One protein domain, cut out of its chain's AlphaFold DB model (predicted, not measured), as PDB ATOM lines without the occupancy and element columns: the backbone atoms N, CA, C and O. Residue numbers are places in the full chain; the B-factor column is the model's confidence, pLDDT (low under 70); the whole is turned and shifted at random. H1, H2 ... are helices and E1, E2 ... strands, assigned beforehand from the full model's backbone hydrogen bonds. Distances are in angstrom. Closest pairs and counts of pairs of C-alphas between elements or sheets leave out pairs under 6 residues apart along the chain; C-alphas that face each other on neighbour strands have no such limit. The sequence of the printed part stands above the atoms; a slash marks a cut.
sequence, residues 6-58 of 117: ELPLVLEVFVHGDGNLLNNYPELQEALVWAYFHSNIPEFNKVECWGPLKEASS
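AT A GLANCE: This is residues 6 to 58 of the 117 residues of the protein "Protein STAY-GREEN, chloroplastic-like" of Senna tora (UniProt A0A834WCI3). A long hairpin of two strands, E1 and E2, reaches out from a loose group of four helices, and its tip, residues 39 to 44, sticks out at one end of the whole. Beyond the hairpin's base the short helices H2 and H3 make the turn between E1 and the longest helix, H1, which is apart from both strands, while little H4 lies between H1 and the base of the hairpin. The printed part has 53 residues, with four named helices and two named strands in the order H1, H2, H3, E1, E2, H4; the sheet has the order E1 - E2 and is antiparallel, and the class is mixed, helices and strands. The whole is loose, with a radius of gyration of the C-alphas of 13.0 A, and its outline is a rod spanning 41 by 17 by 16 A.

HOW THE PARTS SIT: Strands E1, residues 32 to 37, and E2, residues 46 to 52, form an antiparallel hairpin, with 159 degrees between their directions. N 33 and O 51 are 2.8 A apart and N 46 and O 37 are 3.1 A apart, both within hydrogen-bond range. Helix H4, residues 53 to 56, follows E2 by a tight link; its closest C-alphas to E1 are those of Leu 53 and Val 33, 5.8 A apart. H3, residues 26 to 29, only just touches H4, with 3 pairs of C-alphas within 8 A, the closest being Gln 29 and Leu 53 at 5.0 A. H1, residues 6 to 17, only just touches H4, with residues 8 to 11 alone and 3 pairs within 8 A; the closest C-alphas are those of Pro 8 and Ala 56, 5.9 A apart. H2, residues 19 to 24, is close to H1 but not clearly touching, the C-alphas of Leu 22 and Val 15 being the closest at 7.3 A; the two run the same way at a steep tilt of 64 degrees. H1 is apart from E1 and from E2. Every O i to N i+4 pair in H1 and H2 is within hydrogen-bond range; H3 and H4 are too short for such a pair.

IN THESE COORDINATES: E1 is 16.1 A long and E2 18.6 A, from first to last C-alpha. H1 measures 16.4 A, beginning at C-alpha 6 (-2.942, 54.534, 100.049). H2 measures 8.7 A, H3 5.7 A and H4 5.0 A, the last ending at C-alpha 56 (-11.221, 55.111, 107.443).

THE WHOLE: The C-alphas farthest apart are those of Asn 24 and Ile 41, at 41.0 A. Residues 16 to 21, of which 19 to 21 belong to H2, and residues 39 to 44 stand free. The printed part has no cut and no long link. Its mean pLDDT is 86.2, and no printed residue is under 70 in this model.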
ATOM      1  N   GLU A   6      -3.281  55.956  99.936       84.25
ATOM      2  CA  GLU A   6      -2.942  54.534 100.049       84.25
ATOM      3  C   GLU A   6      -3.554  53.883 101.289       84.25
ATOM      4  O   GLU A   6      -3.946  52.721 101.243       84.25
ATOM      5  N   LEU A   7      -3.668  54.614 102.406       85.69
ATOM      6  CA  LEU A   7      -4.164  54.025 103.649       85.69
ATOM      7  C   LEU A   7      -5.624  53.548 103.548       85.69
ATOM      8  O   LEU A   7      -5.877  52.427 103.981       85.69
ATOM      9  N   PRO A   8      -6.564  54.299 102.939       86.31
ATOM     10  CA  PRO A   8      -7.931  53.808 102.758       86.31
ATOM     11  C   PRO A   8      -7.989  52.494 101.968       86.31
ATOM     12  O   PRO A   8      -8.697  51.578 102.369       86.31
ATOM     13  N   LEU A   9      -7.171  52.359 100.915       88.31
ATOM     14  CA  LEU A   9      -7.080  51.131 100.114       88.31
ATOM     15  C   LEU A   9      -6.538  49.955 100.931       88.31
ATOM     16  O   LEU A   9      -7.043  48.839 100.850       88.31
ATOM     17  N   VAL A  10      -5.512  50.200 101.744       88.31
ATOM     18  CA  VAL A  10      -4.962  49.186 102.649       88.31
ATOM     19  C   VAL A  10      -6.029  48.721 103.647       88.31
ATOM     20  O   VAL A  10      -6.190  47.520 103.854       88.31
ATOM     21  N   LEU A  11      -6.791  49.650 104.228       89.56
ATOM     22  CA  LEU A  11      -7.874  49.339 105.164       89.56
ATOM     23  C   LEU A  11      -9.032  48.592 104.492       89.56
ATOM     24  O   LEU A  11      -9.556  47.649 105.078       89.56
ATOM     25  N   GLU A  12      -9.390  48.946 103.259       88.19
ATOM     26  CA  GLU A  12     -10.378  48.217 102.455       88.19
ATOM     27  C   GLU A  12      -9.958  46.751 102.248       88.19
ATOM     28  O   GLU A  12     -10.765  45.838 102.442       88.19
ATOM     29  N   VAL A  13      -8.679  46.497 101.950       89.06
ATOM     30  CA  VAL A  13      -8.151  45.128 101.830       89.06
ATOM     31  C   VAL A  13      -8.249  44.366 103.149       89.06
ATOM     32  O   VAL A  13      -8.603  43.189 103.126       89.06
ATOM     33  N   PHE A  14      -7.993  45.003 104.295       86.56
ATOM     34  CA  PHE A  14      -8.190  44.360 105.600       86.56
ATOM     35  C   PHE A  14      -9.659  44.010 105.847       86.56
ATOM     36  O   PHE A  14      -9.969  42.887 106.245       86.56
ATOM     37  N   VAL A  15     -10.570  44.940 105.552       86.81
ATOM     38  CA  VAL A  15     -12.012  44.727 105.725       86.81
ATOM     39  C   VAL A  15     -12.516  43.569 104.863       86.81
ATOM     40  O   VAL A  15     -13.285  42.730 105.335       86.81
ATOM     41  N   HIS A  16     -12.060  43.482 103.613       86.50
ATOM     42  CA  HIS A  16     -12.466  42.409 102.708       86.50
ATOM     43  C   HIS A  16     -11.724  41.089 102.941       86.50
ATOM     44  O   HIS A  16     -12.322  40.026 102.773       86.50
ATOM     45  N   GLY A  17     -10.452  41.135 103.338       87.31
ATOM     46  CA  GLY A  17      -9.630  39.954 103.604       87.31
ATOM     47  C   GLY A  17     -10.103  39.176 104.829       87.31
ATOM     48  O   GLY A  17     -10.206  37.951 104.775       87.31
ATOM     49  N   ASP A  18     -10.484  39.890 105.890       88.06
ATOM     50  CA  ASP A  18     -10.935  39.316 107.160       88.06
ATOM     51  C   ASP A  18     -12.440  39.514 107.400       88.06
ATOM     52  O   ASP A  18     -12.909  39.590 108.537       88.06
ATOM     53  N   GLY A  19     -13.243  39.542 106.333       84.88
ATOM     54  CA  GLY A  19     -14.686  39.787 106.436       84.88
ATOM     55  C   GLY A  19     -15.411  38.846 107.411       84.88
ATOM     56  O   GLY A  19     -16.333  39.264 108.104       84.88
ATOM     57  N   ASN A  20     -14.969  37.589 107.550       89.69
ATOM     58  CA  ASN A  20     -15.536  36.672 108.545       89.69
ATOM     59  C   ASN A  20     -15.254  37.124 109.990       89.69
ATOM     60  O   ASN A  20     -16.136  37.012 110.836       89.69
ATOM     61  N   LEU A  21     -14.067  37.661 110.283       90.06
ATOM     62  CA  LEU A  21     -13.745  38.211 111.604       90.06
ATOM     63  C   LEU A  21     -14.655  39.405 111.917       90.06
ATOM     64  O   LEU A  21     -15.289  39.430 112.967       90.06
ATOM     65  N   LEU A  22     -14.790  40.338 110.974       89.12
ATOM     66  CA  LEU A  22     -15.620  41.535 111.145       89.12
ATOM     67  C   LEU A  22     -17.120  41.227 111.224       89.12
ATOM     68  O   LEU A  22     -17.865  41.960 111.868       89.12
ATOM     69  N   ASN A  23     -17.571  40.130 110.611       88.75
ATOM     70  CA  ASN A  23     -18.948  39.655 110.748       88.75
ATOM     71  C   ASN A  23     -19.221  39.035 112.125       88.75
ATOM     72  O   ASN A  23     -20.329  39.165 112.641       88.75
ATOM     73  N   ASN A  24     -18.234  38.350 112.713       94.44
ATOM     74  CA  ASN A  24     -18.358  37.786 114.061       94.44
ATOM     75  C   ASN A  24     -18.206  38.856 115.156       94.44
ATOM     76  O   ASN A  24     -18.778  38.692 116.231       94.44
ATOM     77  N   TYR A  25     -17.477  39.939 114.869       92.62
ATOM     78  CA  TYR A  25     -17.195  41.044 115.789       92.62
ATOM     79  C   TYR A  25     -17.501  42.399 115.124       92.62
ATOM     80  O   TYR A  25     -16.583  43.114 114.706       92.62
ATOM     81  N   PRO A  26     -18.789  42.763 114.973       89.38
ATOM     82  CA  PRO A  26     -19.195  43.993 114.295       89.38
ATOM     83  C   PRO A  26     -18.689  45.269 114.986       89.38
ATOM     84  O   PRO A  26     -18.546  46.297 114.329       89.38
ATOM     85  N   GLU A  27     -18.355  45.215 116.278       90.56
ATOM     86  CA  GLU A  27     -17.742  46.319 117.022       90.56
ATOM     87  C   GLU A  27     -16.395  46.764 116.439       90.56
ATOM     88  O   GLU A  27     -16.016  47.926 116.580       90.56
ATOM     89  N   LEU A  28     -15.692  45.876 115.725       90.50
ATOM     90  CA  LEU A  28     -14.432  46.206 115.060       90.50
ATOM     91  C   LEU A  28     -14.618  47.208 113.913       90.50
ATOM     92  O   LEU A  28     -13.676  47.918 113.576       90.50
ATOM     93  N   GLN A  29     -15.821  47.317 113.338       88.50
ATOM     94  CA  GLN A  29     -16.115  48.329 112.315       88.50
ATOM     95  C   GLN A  29     -16.178  49.749 112.893       88.50
ATOM     96  O   GLN A  29     -15.890  50.716 112.184       88.50
ATOM     97  N   GLU A  30     -16.518  49.868 114.179       89.75
ATOM     98  CA  GLU A  30     -16.529  51.131 114.922       89.75
ATOM     99  C   GLU A  30     -15.176  51.437 115.583       89.75
ATOM    100  O   GLU A  30     -14.969  52.543 116.081       89.75
ATOM    101  N   ALA A  31     -14.242  50.478 115.595       89.81
ATOM    102  CA  ALA A  31     -12.945  50.642 116.237       89.81
ATOM    103  C   ALA A  31     -12.114  51.740 115.555       89.81
ATOM    104  O   ALA A  31     -12.032  51.808 114.326       89.81
ATOM    105  N   LEU A  32     -11.476  52.586 116.365       87.00
ATOM    106  CA  LEU A  32     -10.670  53.700 115.876       87.00
ATOM    107  C   LEU A  32      -9.377  53.222 115.221       87.00
ATOM    108  O   LEU A  32      -8.572  52.509 115.822       87.00
ATOM    109  N   VAL A  33      -9.138  53.710 114.009       87.56
ATOM    110  CA  VAL A  33      -7.893  53.513 113.280       87.56
ATOM    111  C   VAL A  33      -6.932  54.647 113.614       87.56
ATOM    112  O   VAL A  33      -7.219  55.826 113.401       87.56
ATOM    113  N   TRP A  34      -5.753  54.279 114.106       85.25
ATOM    114  CA  TRP A  34      -4.667  55.206 114.402       85.25
ATOM    115  C   TRP A  34      -3.474  54.909 113.502       85.25
ATOM    116  O   TRP A  34      -2.955  53.794 113.490       85.25
ATOM    117  N   ALA A  35      -3.014  55.921 112.772       83.12
ATOM    118  CA  ALA A  35      -1.807  55.831 111.963       83.12
ATOM    119  C   ALA A  35      -0.645  56.500 112.701       83.12
ATOM    120  O   ALA A  35      -0.709  57.686 113.035       83.12
ATOM    121  N   TYR A  36       0.431  55.747 112.926       82.19
ATOM    122  CA  TYR A  36       1.687  56.281 113.438       82.19
ATOM    123  C   TYR A  36       2.689  56.428 112.298       82.19
ATOM    124  O   TYR A  36       3.115  55.444 111.693       82.19
ATOM    125  N   PHE A  37       3.068  57.668 112.005       79.56
ATOM    126  CA  PHE A  37       4.143  57.969 111.081       79.56
ATOM    127  C   PHE A  37       5.459  58.100 111.844       79.56
ATOM    128  O   PHE A  37       5.580  58.920 112.759       79.56
ATOM    129  N   HIS A  38       6.434  57.296 111.429       80.00
ATOM    130  CA  HIS A  38       7.776  57.269 111.984       80.00
ATOM    131  C   HIS A  38       8.791  57.773 110.953       80.00
ATOM    132  O   HIS A  38       8.808  57.326 109.807       80.00
ATOM    133  N   SER A  39       9.648  58.688 111.386       77.88
ATOM    134  CA  SER A  39      10.731  59.302 110.632       77.88
ATOM    135  C   SER A  39      11.997  59.338 111.485       77.88
ATOM    136  O   SER A  39      11.944  59.474 112.708       77.88
ATOM    137  N   ASN A  40      13.152  59.308 110.821       79.88
ATOM    138  CA  ASN A  40      14.457  59.501 111.462       79.88
ATOM    139  C   ASN A  40      14.637  60.920 112.032       79.88
ATOM    140  O   ASN A  40      15.558  61.168 112.804       79.88
ATOM    141  N   ILE A  41      13.777  61.853 111.623       81.25
ATOM    142  CA  ILE A  41      13.725  63.229 112.106       81.25
ATOM    143  C   ILE A  41      12.492  63.326 113.029       81.25
ATOM    144  O   ILE A  41      11.364  63.265 112.519       81.25
ATOM    145  N   PRO A  42      12.673  63.426 114.364       75.81
ATOM    146  CA  PRO A  42      11.588  63.325 115.344       75.81
ATOM    147  C   PRO A  42      10.455  64.331 115.154       75.81
ATOM    148  O   PRO A  42       9.312  64.033 115.485       75.81
ATOM    149  N   GLU A  43      10.754  65.498 114.592       80.62
ATOM    150  CA  GLU A  43       9.805  66.578 114.321       80.62
ATOM    151  C   GLU A  43       8.733  66.173 113.304       80.62
ATOM    152  O   GLU A  43       7.653  66.760 113.276       80.62
ATOM    153  N   PHE A  44       9.013  65.162 112.477       78.44
ATOM    154  CA  PHE A  44       8.031  64.614 111.551       78.44
ATOM    155  C   PHE A  44       7.246  63.440 112.133       78.44
ATOM    156  O   PHE A  44       6.263  63.045 111.513       78.44
ATOM    157  N   ASN A  45       7.615  62.894 113.298       79.88
ATOM    158  CA  ASN A  45       6.844  61.819 113.921       79.88
ATOM    159  C   ASN A  45       5.447  62.324 114.279       79.88
ATOM    160  O   ASN A  45       5.292  63.308 115.000       79.88
ATOM    161  N   LYS A  46       4.415  61.635 113.787       79.38
ATOM    162  CA  LYS A  46       3.028  62.068 113.963       79.38
ATOM    163  C   LYS A  46       2.115  60.877 114.210       79.38
ATOM    164  O   LYS A  46       2.207  59.867 113.523       79.38
ATOM    165  N   VAL A  47       1.203  61.031 115.164       81.00
ATOM    166  CA  VAL A  47       0.049  60.147 115.355       81.00
ATOM    167  C   VAL A  47      -1.173  60.852 114.772       81.00
ATOM    168  O   VAL A  47      -1.394  62.030 115.052       81.00
ATOM    169  N   GLU A  48      -1.964  60.156 113.964       84.00
ATOM    170  CA  GLU A  48      -3.197  60.695 113.388       84.00
ATOM    171  C   GLU A  48      -4.350  59.711 113.573       84.00
ATOM    172  O   GLU A  48      -4.189  58.511 113.344       84.00
ATOM    173  N   CYS A  49      -5.503  60.234 113.996       86.81
ATOM    174  CA  CYS A  49      -6.745  59.476 114.075       86.81
ATOM    175  C   CYS A  49      -7.440  59.518 112.718       86.81
ATOM    176  O   CYS A  49      -7.656  60.596 112.163       86.81
ATOM    177  N   TRP A  50      -7.803  58.348 112.213       88.12
ATOM    178  CA  TRP A  50      -8.537  58.182 110.961       88.12
ATOM    179  C   TRP A  50     -10.014  57.864 111.183       88.12
ATOM    180  O   TRP A  50     -10.753  57.667 110.224       88.12
ATOM    181  N   GLY A  51     -10.446  57.865 112.445       89.00
ATOM    182  CA  GLY A  51     -11.810  57.537 112.823       89.00
ATOM    183  C   GLY A  51     -12.083  56.030 112.780       89.00
ATOM    184  O   GLY A  51     -11.147  55.228 112.727       89.00
ATOM    185  N   PRO A  52     -13.363  55.642 112.855       91.94
ATOM    186  CA  PRO A  52     -13.800  54.251 112.796       91.94
ATOM    187  C   PRO A  52     -13.299  53.515 111.550       91.94
ATOM    188  O   PRO A  52     -13.245  54.103 110.470       91.94
ATOM    189  N   LEU A  53     -13.017  52.214 111.663       91.44
ATOM    190  CA  LEU A  53     -12.537  51.376 110.556       91.44
ATOM    191  C   LEU A  53     -13.393  51.514 109.288       91.44
ATOM    192  O   LEU A  53     -12.844  51.693 108.203       91.44
ATOM    193  N   LYS A  54     -14.725  51.512 109.429       88.44
ATOM    194  CA  LYS A  54     -15.666  51.680 108.304       88.44
ATOM    195  C   LYS A  54     -15.527  53.029 107.582       88.44
ATOM    196  O   LYS A  54     -15.778  53.129 106.382       88.44
ATOM    197  N   GLU A  55     -15.165  54.084 108.312       89.19
ATOM    198  CA  GLU A  55     -15.013  55.442 107.781       89.19
ATOM    199  C   GLU A  55     -13.621  55.621 107.183       89.19
ATOM    200  O   GLU A  55     -13.473  56.172 106.090       89.19
ATOM    201  N   ALA A  56     -12.610  55.083 107.863       89.44
ATOM    202  CA  ALA A  56     -11.221  55.111 107.443       89.44
ATOM    203  C   ALA A  56     -10.987  54.329 106.136       89.44
ATOM    204  O   ALA A  56     -10.153  54.733 105.330       89.44
ATOM    205  N   SER A  57     -11.744  53.251 105.889       87.25
ATOM    206  CA  SER A  57     -11.709  52.512 104.618       87.25
ATOM    207  C   SER A  57     -12.481  53.199 103.486       87.25
ATOM    208  O   SER A  57     -12.203  52.952 102.319       87.25
ATOM    209  N   SER A  58     -13.456  54.055 103.812       80.69
ATOM    210  CA  SER A  58     -14.376  54.658 102.831       80.69
ATOM    211  C   SER A  58     -13.999  56.082 102.415       80.69
ATOM    212  O   SER A  58     -14.462  56.573 101.384       80.69
TER     213      SER A  58